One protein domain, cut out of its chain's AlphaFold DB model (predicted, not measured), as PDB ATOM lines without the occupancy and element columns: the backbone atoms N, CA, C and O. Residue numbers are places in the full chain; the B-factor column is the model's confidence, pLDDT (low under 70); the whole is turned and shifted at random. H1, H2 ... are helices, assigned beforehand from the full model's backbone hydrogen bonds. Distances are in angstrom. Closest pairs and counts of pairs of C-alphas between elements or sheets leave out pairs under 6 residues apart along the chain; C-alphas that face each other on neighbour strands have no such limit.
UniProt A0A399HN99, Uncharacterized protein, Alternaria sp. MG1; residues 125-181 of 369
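AT A GLANCE: This is residues 125 to 181 of the 369 residues of an uncharacterized protein of Alternaria sp. MG1 (UniProt A0A399HN99). One long helix, H1, makes most of the length of a rod-like helical hairpin; the shorter H2 folds back beside its later part, and residues 125 to 137, of which 132 to 137 belong to H1, stick out at one end. The printed part has 57 residues with two named helices, H1 then H2, and no named strand: all helix. It is only just loose, close to extended, with a radius of gyration of the C-alphas of 15.1 A and spans of 51 by 18 by 11 A.

IN THESE COORDINATES: H1 holds residues 132 to 157, 37.7 A from first to last C-alpha, and begins at C-alpha 132 (207.896, 282.246, 217.682). H2 holds residues 163 to 175, 18.3 A long, and ends at C-alpha 175 (222.905, 298.122, 223.052).

HOW THE PARTS SIT: H1 touches H2 with residues 145 to 152 alone; the closest C-alphas, of Leu 149 and Trp 169, are 6.6 A apart. They run opposite ways at a shallow tilt of 27 degrees, a helical hairpin. In both helices every O i to N i+4 pair is within hydrogen-bond range.

THE WHOLE: The two C-alphas farthest apart, of Pro 125 and Gly 159, are 51.1 A apart. The printed part has no cut, and the link from H1 to H2 is tight, with 5 residues. The mean pLDDT of the printed part is 85.5; residues 179 and 181 are under 70.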
ATOM      1  N   PRO A 125     208.962 274.294 226.940       73.75
ATOM      2  CA  PRO A 125     207.941 274.826 227.832       73.75
ATOM      3  C   PRO A 125     207.101 275.903 227.134       73.75
ATOM      4  O   PRO A 125     207.605 276.657 226.305       73.75
ATOM      5  N   LYS A 126     205.819 276.022 227.492       76.94
ATOM      6  CA  LYS A 126     204.955 277.111 227.006       76.94
ATOM      7  C   LYS A 126     205.290 278.422 227.741       76.94
ATOM      8  O   LYS A 126     204.479 278.918 228.516       76.94
ATOM      9  N   LEU A 127     206.503 278.941 227.549       78.00
ATOM     10  CA  LEU A 127     206.947 280.238 228.074       78.00
ATOM     11  C   LEU A 127     206.987 281.283 226.949       78.00
ATOM     12  O   LEU A 127     207.275 280.918 225.807       78.00
ATOM     13  N   PRO A 128     206.756 282.577 227.254       78.50
ATOM     14  CA  PRO A 128     206.788 283.644 226.250       78.50
ATOM     15  C   PRO A 128     208.088 283.694 225.440       78.50
ATOM     16  O   PRO A 128     208.050 283.947 224.243       78.50
ATOM     17  N   THR A 129     209.224 283.373 226.061       77.62
ATOM     18  CA  THR A 129     210.550 283.331 225.419       77.62
ATOM     19  C   THR A 129     210.683 282.258 224.337       77.62
ATOM     20  O   THR A 129     211.529 282.374 223.457       77.62
ATOM     21  N   TYR A 130     209.851 281.214 224.370       80.06
ATOM     22  CA  TYR A 130     209.821 280.165 223.348       80.06
ATOM     23  C   TYR A 130     208.728 280.383 222.299       80.06
ATOM     24  O   TYR A 130     208.620 279.591 221.361       80.06
ATOM     25  N   HIS A 131     207.920 281.438 222.438       85.75
ATOM     26  CA  HIS A 131     206.949 281.816 221.422       85.75
ATOM     27  C   HIS A 131     207.692 282.247 220.144       85.75
ATOM     28  O   HIS A 131     208.667 282.994 220.244       85.75
ATOM     29  N   PRO A 132     207.245 281.846 218.936       84.00
ATOM     30  CA  PRO A 132     207.896 282.246 217.682       84.00
ATOM     31  C   PRO A 132     208.028 283.768 217.548       84.00
ATOM     32  O   PRO A 132     209.018 284.261 217.017       84.00
ATOM     33  N   GLY A 133     207.078 284.515 218.114       87.75
ATOM     34  CA  GLY A 133     207.129 285.972 218.130       87.75
ATOM     35  C   GLY A 133     208.222 286.600 218.979       87.75
ATOM     36  O   GLY A 133     208.588 287.736 218.711       87.75
ATOM     37  N   PHE A 134     208.789 285.878 219.945       86.75
ATOM     38  CA  PHE A 134     209.953 286.368 220.679       86.75
ATOM     39  C   PHE A 134     211.179 286.419 219.761       86.75
ATOM     40  O   PHE A 134     211.799 287.467 219.622       86.75
ATOM     41  N   LYS A 135     211.444 285.323 219.034       85.06
ATOM     42  CA  LYS A 135     212.512 285.262 218.027       85.06
ATOM     43  C   LYS A 135     212.295 286.284 216.904       85.06
ATOM     44  O   LYS A 135     213.234 286.972 216.524       85.06
ATOM     45  N   GLN A 136     211.062 286.418 216.412       89.25
ATOM     46  CA  GLN A 136     210.738 287.418 215.390       89.25
ATOM     47  C   GLN A 136     211.013 288.844 215.886       89.25
ATOM     48  O   GLN A 136     211.645 289.622 215.185       89.25
ATOM     49  N   ALA A 137     210.604 289.179 217.114       89.69
ATOM     50  CA  ALA A 137     210.840 290.504 217.681       89.69
ATOM     51  C   ALA A 137     212.338 290.823 217.835       89.69
ATOM     52  O   ALA A 137     212.743 291.971 217.635       89.69
ATOM     53  N   GLU A 138     213.171 289.829 218.163       88.50
ATOM     54  CA  GLU A 138     214.630 289.986 218.159       88.50
ATOM     55  C   GLU A 138     215.154 290.315 216.759       88.50
ATOM     56  O   GLU A 138     215.897 291.284 216.597       88.50
ATOM     57  N   GLU A 139     214.749 289.538 215.751       90.00
ATOM     58  CA  GLU A 139     215.155 289.725 214.354       90.00
ATOM     59  C   GLU A 139     214.713 291.096 213.816       90.00
ATOM     60  O   GLU A 139     215.532 291.831 213.257       90.00
ATOM     61  N   ASP A 140     213.462 291.487 214.067       91.62
ATOM     62  CA  ASP A 140     212.904 292.782 213.671       91.62
ATOM     63  C   ASP A 140     213.656 293.936 214.346       91.62
ATOM     64  O   ASP A 140     214.017 294.919 213.696       91.62
ATOM     65  N   THR A 141     213.967 293.805 215.641       91.12
ATOM     66  CA  THR A 141     214.747 294.810 216.378       91.12
ATOM     67  C   THR A 141     216.139 294.977 215.767       91.12
ATOM     68  O   THR A 141     216.571 296.108 215.531       91.12
ATOM     69  N   GLN A 142     216.834 293.879 215.443       91.12
ATOM     70  CA  GLN A 142     218.136 293.951 214.766       91.12
ATOM     71  C   GLN A 142     218.026 294.608 213.389       91.12
ATOM     72  O   GLN A 142     218.859 295.447 213.035       91.12
ATOM     73  N   ALA A 143     216.990 294.267 212.620       92.00
ATOM     74  CA  ALA A 143     216.755 294.843 211.303       92.00
ATOM     75  C   ALA A 143     216.522 296.360 211.385       92.00
ATOM     76  O   ALA A 143     217.132 297.119 210.625       92.00
ATOM     77  N   VAL A 144     215.715 296.821 212.345       93.38
ATOM     78  CA  VAL A 144     215.464 298.249 212.597       93.38
ATOM     79  C   VAL A 144     216.755 298.974 212.981       93.38
ATOM     80  O   VAL A 144     217.091 299.993 212.369       93.38
ATOM     81  N   LEU A 145     217.523 298.443 213.940       92.75
ATOM     82  CA  LEU A 145     218.807 299.029 214.348       92.75
ATOM     83  C   LEU A 145     219.789 299.119 213.172       92.75
ATOM     84  O   LEU A 145     220.480 300.130 213.016       92.75
ATOM     85  N   GLN A 146     219.813 298.110 212.297       92.75
ATOM     86  CA  GLN A 146     220.643 298.125 211.096       92.75
ATOM     87  C   GLN A 146     220.218 299.223 210.110       92.75
ATOM     88  O   GLN A 146     221.081 299.882 209.531       92.75
ATOM     89  N   VAL A 147     218.914 299.480 209.942       93.94
ATOM     90  CA  VAL A 147     218.430 300.585 209.095       93.94
ATOM     91  C   VAL A 147     218.915 301.939 209.617       93.94
ATOM     92  O   VAL A 147     219.354 302.773 208.816       93.94
ATOM     93  N   PHE A 148     218.895 302.150 210.938       91.81
ATOM     94  CA  PHE A 148     219.423 303.368 211.558       91.81
ATOM     95  C   PHE A 148     220.936 303.511 211.376       91.81
ATOM     96  O   PHE A 148     221.405 304.595 211.022       91.81
ATOM     97  N   LEU A 149     221.707 302.430 211.543       91.69
ATOM     98  CA  LEU A 149     223.146 302.444 211.260       91.69
ATOM     99  C   LEU A 149     223.417 302.788 209.793       91.69
ATOM    100  O   LEU A 149     224.227 303.664 209.499       91.69
ATOM    101  N   ASP A 150     222.711 302.164 208.853       91.75
ATOM    102  CA  ASP A 150     222.891 302.444 207.428       91.75
ATOM    103  C   ASP A 150     222.572 303.911 207.098       91.75
ATOM    104  O   ASP A 150     223.290 304.541 206.316       91.75
ATOM    105  N   PHE A 151     221.538 304.474 207.730       91.12
ATOM    106  CA  PHE A 151     221.177 305.884 207.597       91.12
ATOM    107  C   PHE A 151     222.278 306.810 208.129       91.12
ATOM    108  O   PHE A 151     222.724 307.709 207.415       91.12
ATOM    109  N   LEU A 152     222.768 306.569 209.349       89.62
ATOM    110  CA  LEU A 152     223.845 307.358 209.954       89.62
ATOM    111  C   LEU A 152     225.141 307.267 209.134       89.62
ATOM    112  O   LEU A 152     225.831 308.270 208.936       89.62
ATOM    113  N   LYS A 153     225.448 306.087 208.584       89.12
ATOM    114  CA  LYS A 153     226.592 305.876 207.689       89.12
ATOM    115  C   LYS A 153     226.443 306.678 206.396       89.12
ATOM    116  O   LYS A 153     227.392 307.332 205.965       89.12
ATOM    117  N   ALA A 154     225.257 306.664 205.786       87.50
ATOM    118  CA  ALA A 154     224.968 307.440 204.585       87.50
ATOM    119  C   ALA A 154     225.030 308.956 204.842       87.50
ATOM    120  O   ALA A 154     225.572 309.686 204.012       87.50
ATOM    121  N   ALA A 155     224.532 309.425 205.990       85.81
ATOM    122  CA  ALA A 155     224.609 310.826 206.403       85.81
ATOM    123  C   ALA A 155     226.066 311.282 206.594       85.81
ATOM    124  O   ALA A 155     226.476 312.291 206.015       85.81
ATOM    125  N   LYS A 156     226.880 310.479 207.292       86.31
ATOM    126  CA  LYS A 156     228.318 310.727 207.467       86.31
ATOM    127  C   LYS A 156     229.051 310.827 206.127       86.31
ATOM    128  O   LYS A 156     229.834 311.750 205.924       86.31
ATOM    129  N   ASN A 157     228.755 309.927 205.187       85.75
ATOM    130  CA  ASN A 157     229.350 309.939 203.844       85.75
ATOM    131  C   ASN A 157     228.971 311.180 203.018       85.75
ATOM    132  O   ASN A 157     229.689 311.540 202.090       85.75
ATOM    133  N   ARG A 158     227.860 311.846 203.352       86.06
ATOM    134  CA  ARG A 158     227.414 313.103 202.730       86.06
ATOM    135  C   ARG A 158     227.959 314.349 203.439       86.06
ATOM    136  O   ARG A 158     227.539 315.453 203.115       86.06
ATOM    137  N   GLY A 159     228.868 314.183 204.401       78.69
ATOM    138  CA  GLY A 159     229.459 315.283 205.165       78.69
ATOM    139  C   GLY A 159     228.595 315.778 206.328       78.69
ATOM    140  O   GLY A 159     228.952 316.759 206.972       78.69
ATOM    141  N   VAL A 160     227.482 315.102 206.634       75.62
ATOM    142  CA  VAL A 160     226.670 315.394 207.819       75.62
ATOM    143  C   VAL A 160     227.259 314.610 208.988       75.62
ATOM    144  O   VAL A 160     226.920 313.446 209.205       75.62
ATOM    145  N   SER A 161     228.187 315.223 209.728       72.25
ATOM    146  CA  SER A 161     228.691 314.673 210.989       72.25
ATOM    147  C   SER A 161     228.379 315.617 212.145       72.25
ATOM    148  O   SER A 161     228.876 316.741 212.173       72.25
ATOM    149  N   GLY A 162     227.580 315.144 213.099       83.12
ATOM    150  CA  GLY A 162     227.356 315.798 214.385       83.12
ATOM    151  C   GLY A 162     227.801 314.895 215.534       83.12
ATOM    152  O   GLY A 162     227.864 313.669 215.387       83.12
ATOM    153  N   GLU A 163     228.087 315.496 216.686       86.31
ATOM    154  CA  GLU A 163     228.366 314.766 217.931       86.31
ATOM    155  C   GLU A 163     227.202 313.832 218.288       86.31
ATOM    156  O   GLU A 163     227.419 312.672 218.628       86.31
ATOM    157  N   GLU A 164     225.966 314.286 218.072       86.94
ATOM    158  CA  GLU A 164     224.742 313.512 218.287       86.94
ATOM    159  C   GLU A 164     224.656 312.263 217.393       86.94
ATOM    160  O   GLU A 164     224.352 311.172 217.870       86.94
ATOM    161  N   ALA A 165     225.013 312.373 216.109       85.62
ATOM    162  CA  ALA A 165     225.039 311.226 215.197       85.62
ATOM    163  C   ALA A 165     226.085 310.180 215.619       85.62
ATOM    164  O   ALA A 165     225.870 308.976 215.472       85.62
ATOM    165  N   THR A 166     227.213 310.640 216.165       86.50
ATOM    166  CA  THR A 166     228.274 309.768 216.688       86.50
ATOM    167  C   THR A 166     227.850 309.105 217.999       86.50
ATOM    168  O   THR A 166     228.096 307.916 218.193       86.50
ATOM    169  N   TYR A 167     227.166 309.844 218.873       90.19
ATOM    170  CA  TYR A 167     226.573 309.315 220.096       90.19
ATOM    171  C   TYR A 167     225.554 308.211 219.791       90.19
ATOM    172  O   TYR A 167     225.708 307.094 220.279       90.19
ATOM    173  N   LEU A 168     224.583 308.475 218.909       90.44
ATOM    174  CA  LEU A 168     223.563 307.498 218.509       90.44
ATOM    175  C   LEU A 168     224.179 306.247 217.873       90.44
ATOM    176  O   LEU A 168     223.757 305.132 218.171       90.44
ATOM    177  N   TRP A 169     225.207 306.413 217.038       90.31
ATOM    178  CA  TRP A 169     225.946 305.290 216.462       90.31
ATOM    179  C   TRP A 169     226.544 304.381 217.542       90.31
ATOM    180  O   TRP A 169     226.378 303.160 217.501       90.31
ATOM    181  N   ASN A 170     227.228 304.976 218.519       90.00
ATOM    182  CA  ASN A 170     227.854 304.233 219.609       90.00
ATOM    183  C   ASN A 170     226.812 303.568 220.512       90.00
ATOM    184  O   ASN A 170     227.007 302.421 220.916       90.00
ATOM    185  N   GLU A 171     225.696 304.243 220.777       91.12
ATOM    186  CA  GLU A 171     224.619 303.718 221.613       91.12
ATOM    187  C   GLU A 171     223.935 302.508 220.959       91.12
ATOM    188  O   GLU A 171     223.695 301.498 221.623       91.12
ATOM    189  N   ILE A 172     223.719 302.543 219.638       90.81
ATOM    190  CA  ILE A 172     223.221 301.383 218.886       90.81
ATOM    191  C   ILE A 172     224.225 300.227 218.958       90.81
ATOM    192  O   ILE A 172     223.842 299.096 219.245       90.81
ATOM    193  N   LEU A 173     225.522 300.476 218.739       88.94
ATOM    194  CA  LEU A 173     226.533 299.413 218.794       88.94
ATOM    195  C   LEU A 173     226.672 298.784 220.183       88.94
ATOM    196  O   LEU A 173     226.917 297.581 220.281       88.94
ATOM    197  N   LYS A 174     226.515 299.584 221.238       86.81
ATOM    198  CA  LYS A 174     226.577 299.127 222.625       86.81
ATOM    199  C   LYS A 174     225.359 298.280 222.995       86.81
ATOM    200  O   LYS A 174     225.524 297.228 223.605       86.81
ATOM    201  N   ASN A 175     224.164 298.716 222.599       84.75
ATOM    202  CA  ASN A 175     222.905 298.122 223.052       84.75
ATOM    203  C   ASN A 175     222.285 297.122 222.062       84.75
ATOM    204  O   ASN A 175     221.287 296.490 222.396       84.75
ATOM    205  N   ARG A 176     222.854 296.928 220.861       84.88
ATOM    206  CA  ARG A 176     222.326 295.946 219.893       84.88
ATOM    207  C   ARG A 176     222.414 294.501 220.378       84.88
ATOM    208  O   ARG A 176     221.677 293.658 219.891       84.88
ATOM    209  N   ASN A 177     223.330 294.183 221.288       80.06
ATOM    210  CA  ASN A 177     223.484 292.815 221.766       80.06
ATOM    211  C   ASN A 177     222.495 292.562 222.903       80.06
ATOM    212  O   ASN A 177     222.697 293.043 224.017       80.06
ATOM    213  N   ILE A 178     221.460 291.770 222.633       74.50
ATOM    214  CA  ILE A 178     220.573 291.285 223.687       74.50
ATOM    215  C   ILE A 178     221.361 290.264 224.512       74.50
ATOM    216  O   ILE A 178     221.794 289.222 224.012       74.50
ATOM    217  N   LEU A 179     221.621 290.602 225.774       69.94
ATOM    218  CA  LEU A 179     222.368 289.747 226.686       69.94
ATOM    219  C   LEU A 179     221.424 288.708 227.288       69.94
ATOM    220  O   LEU A 179     220.739 288.970 228.273       69.94
ATOM    221  N   TYR A 180     221.415 287.511 226.713       71.25
ATOM    222  CA  TYR A 180     220.819 286.352 227.370       71.25
ATOM    223  C   TYR A 180     221.731 285.859 228.488       71.25
ATOM    224  O   TYR A 180     222.962 285.892 228.370       71.25
ATOM    225  N   GLN A 181     221.128 285.355 229.566       66.88
ATOM    226  CA  GLN A 181     221.862 284.521 230.510       66.88
ATOM    227  C   GLN A 181     222.386 283.306 229.744       66.88
ATOM    228  O   GLN A 181     221.610 282.461 229.303       66.88
TER     229      GLN A 181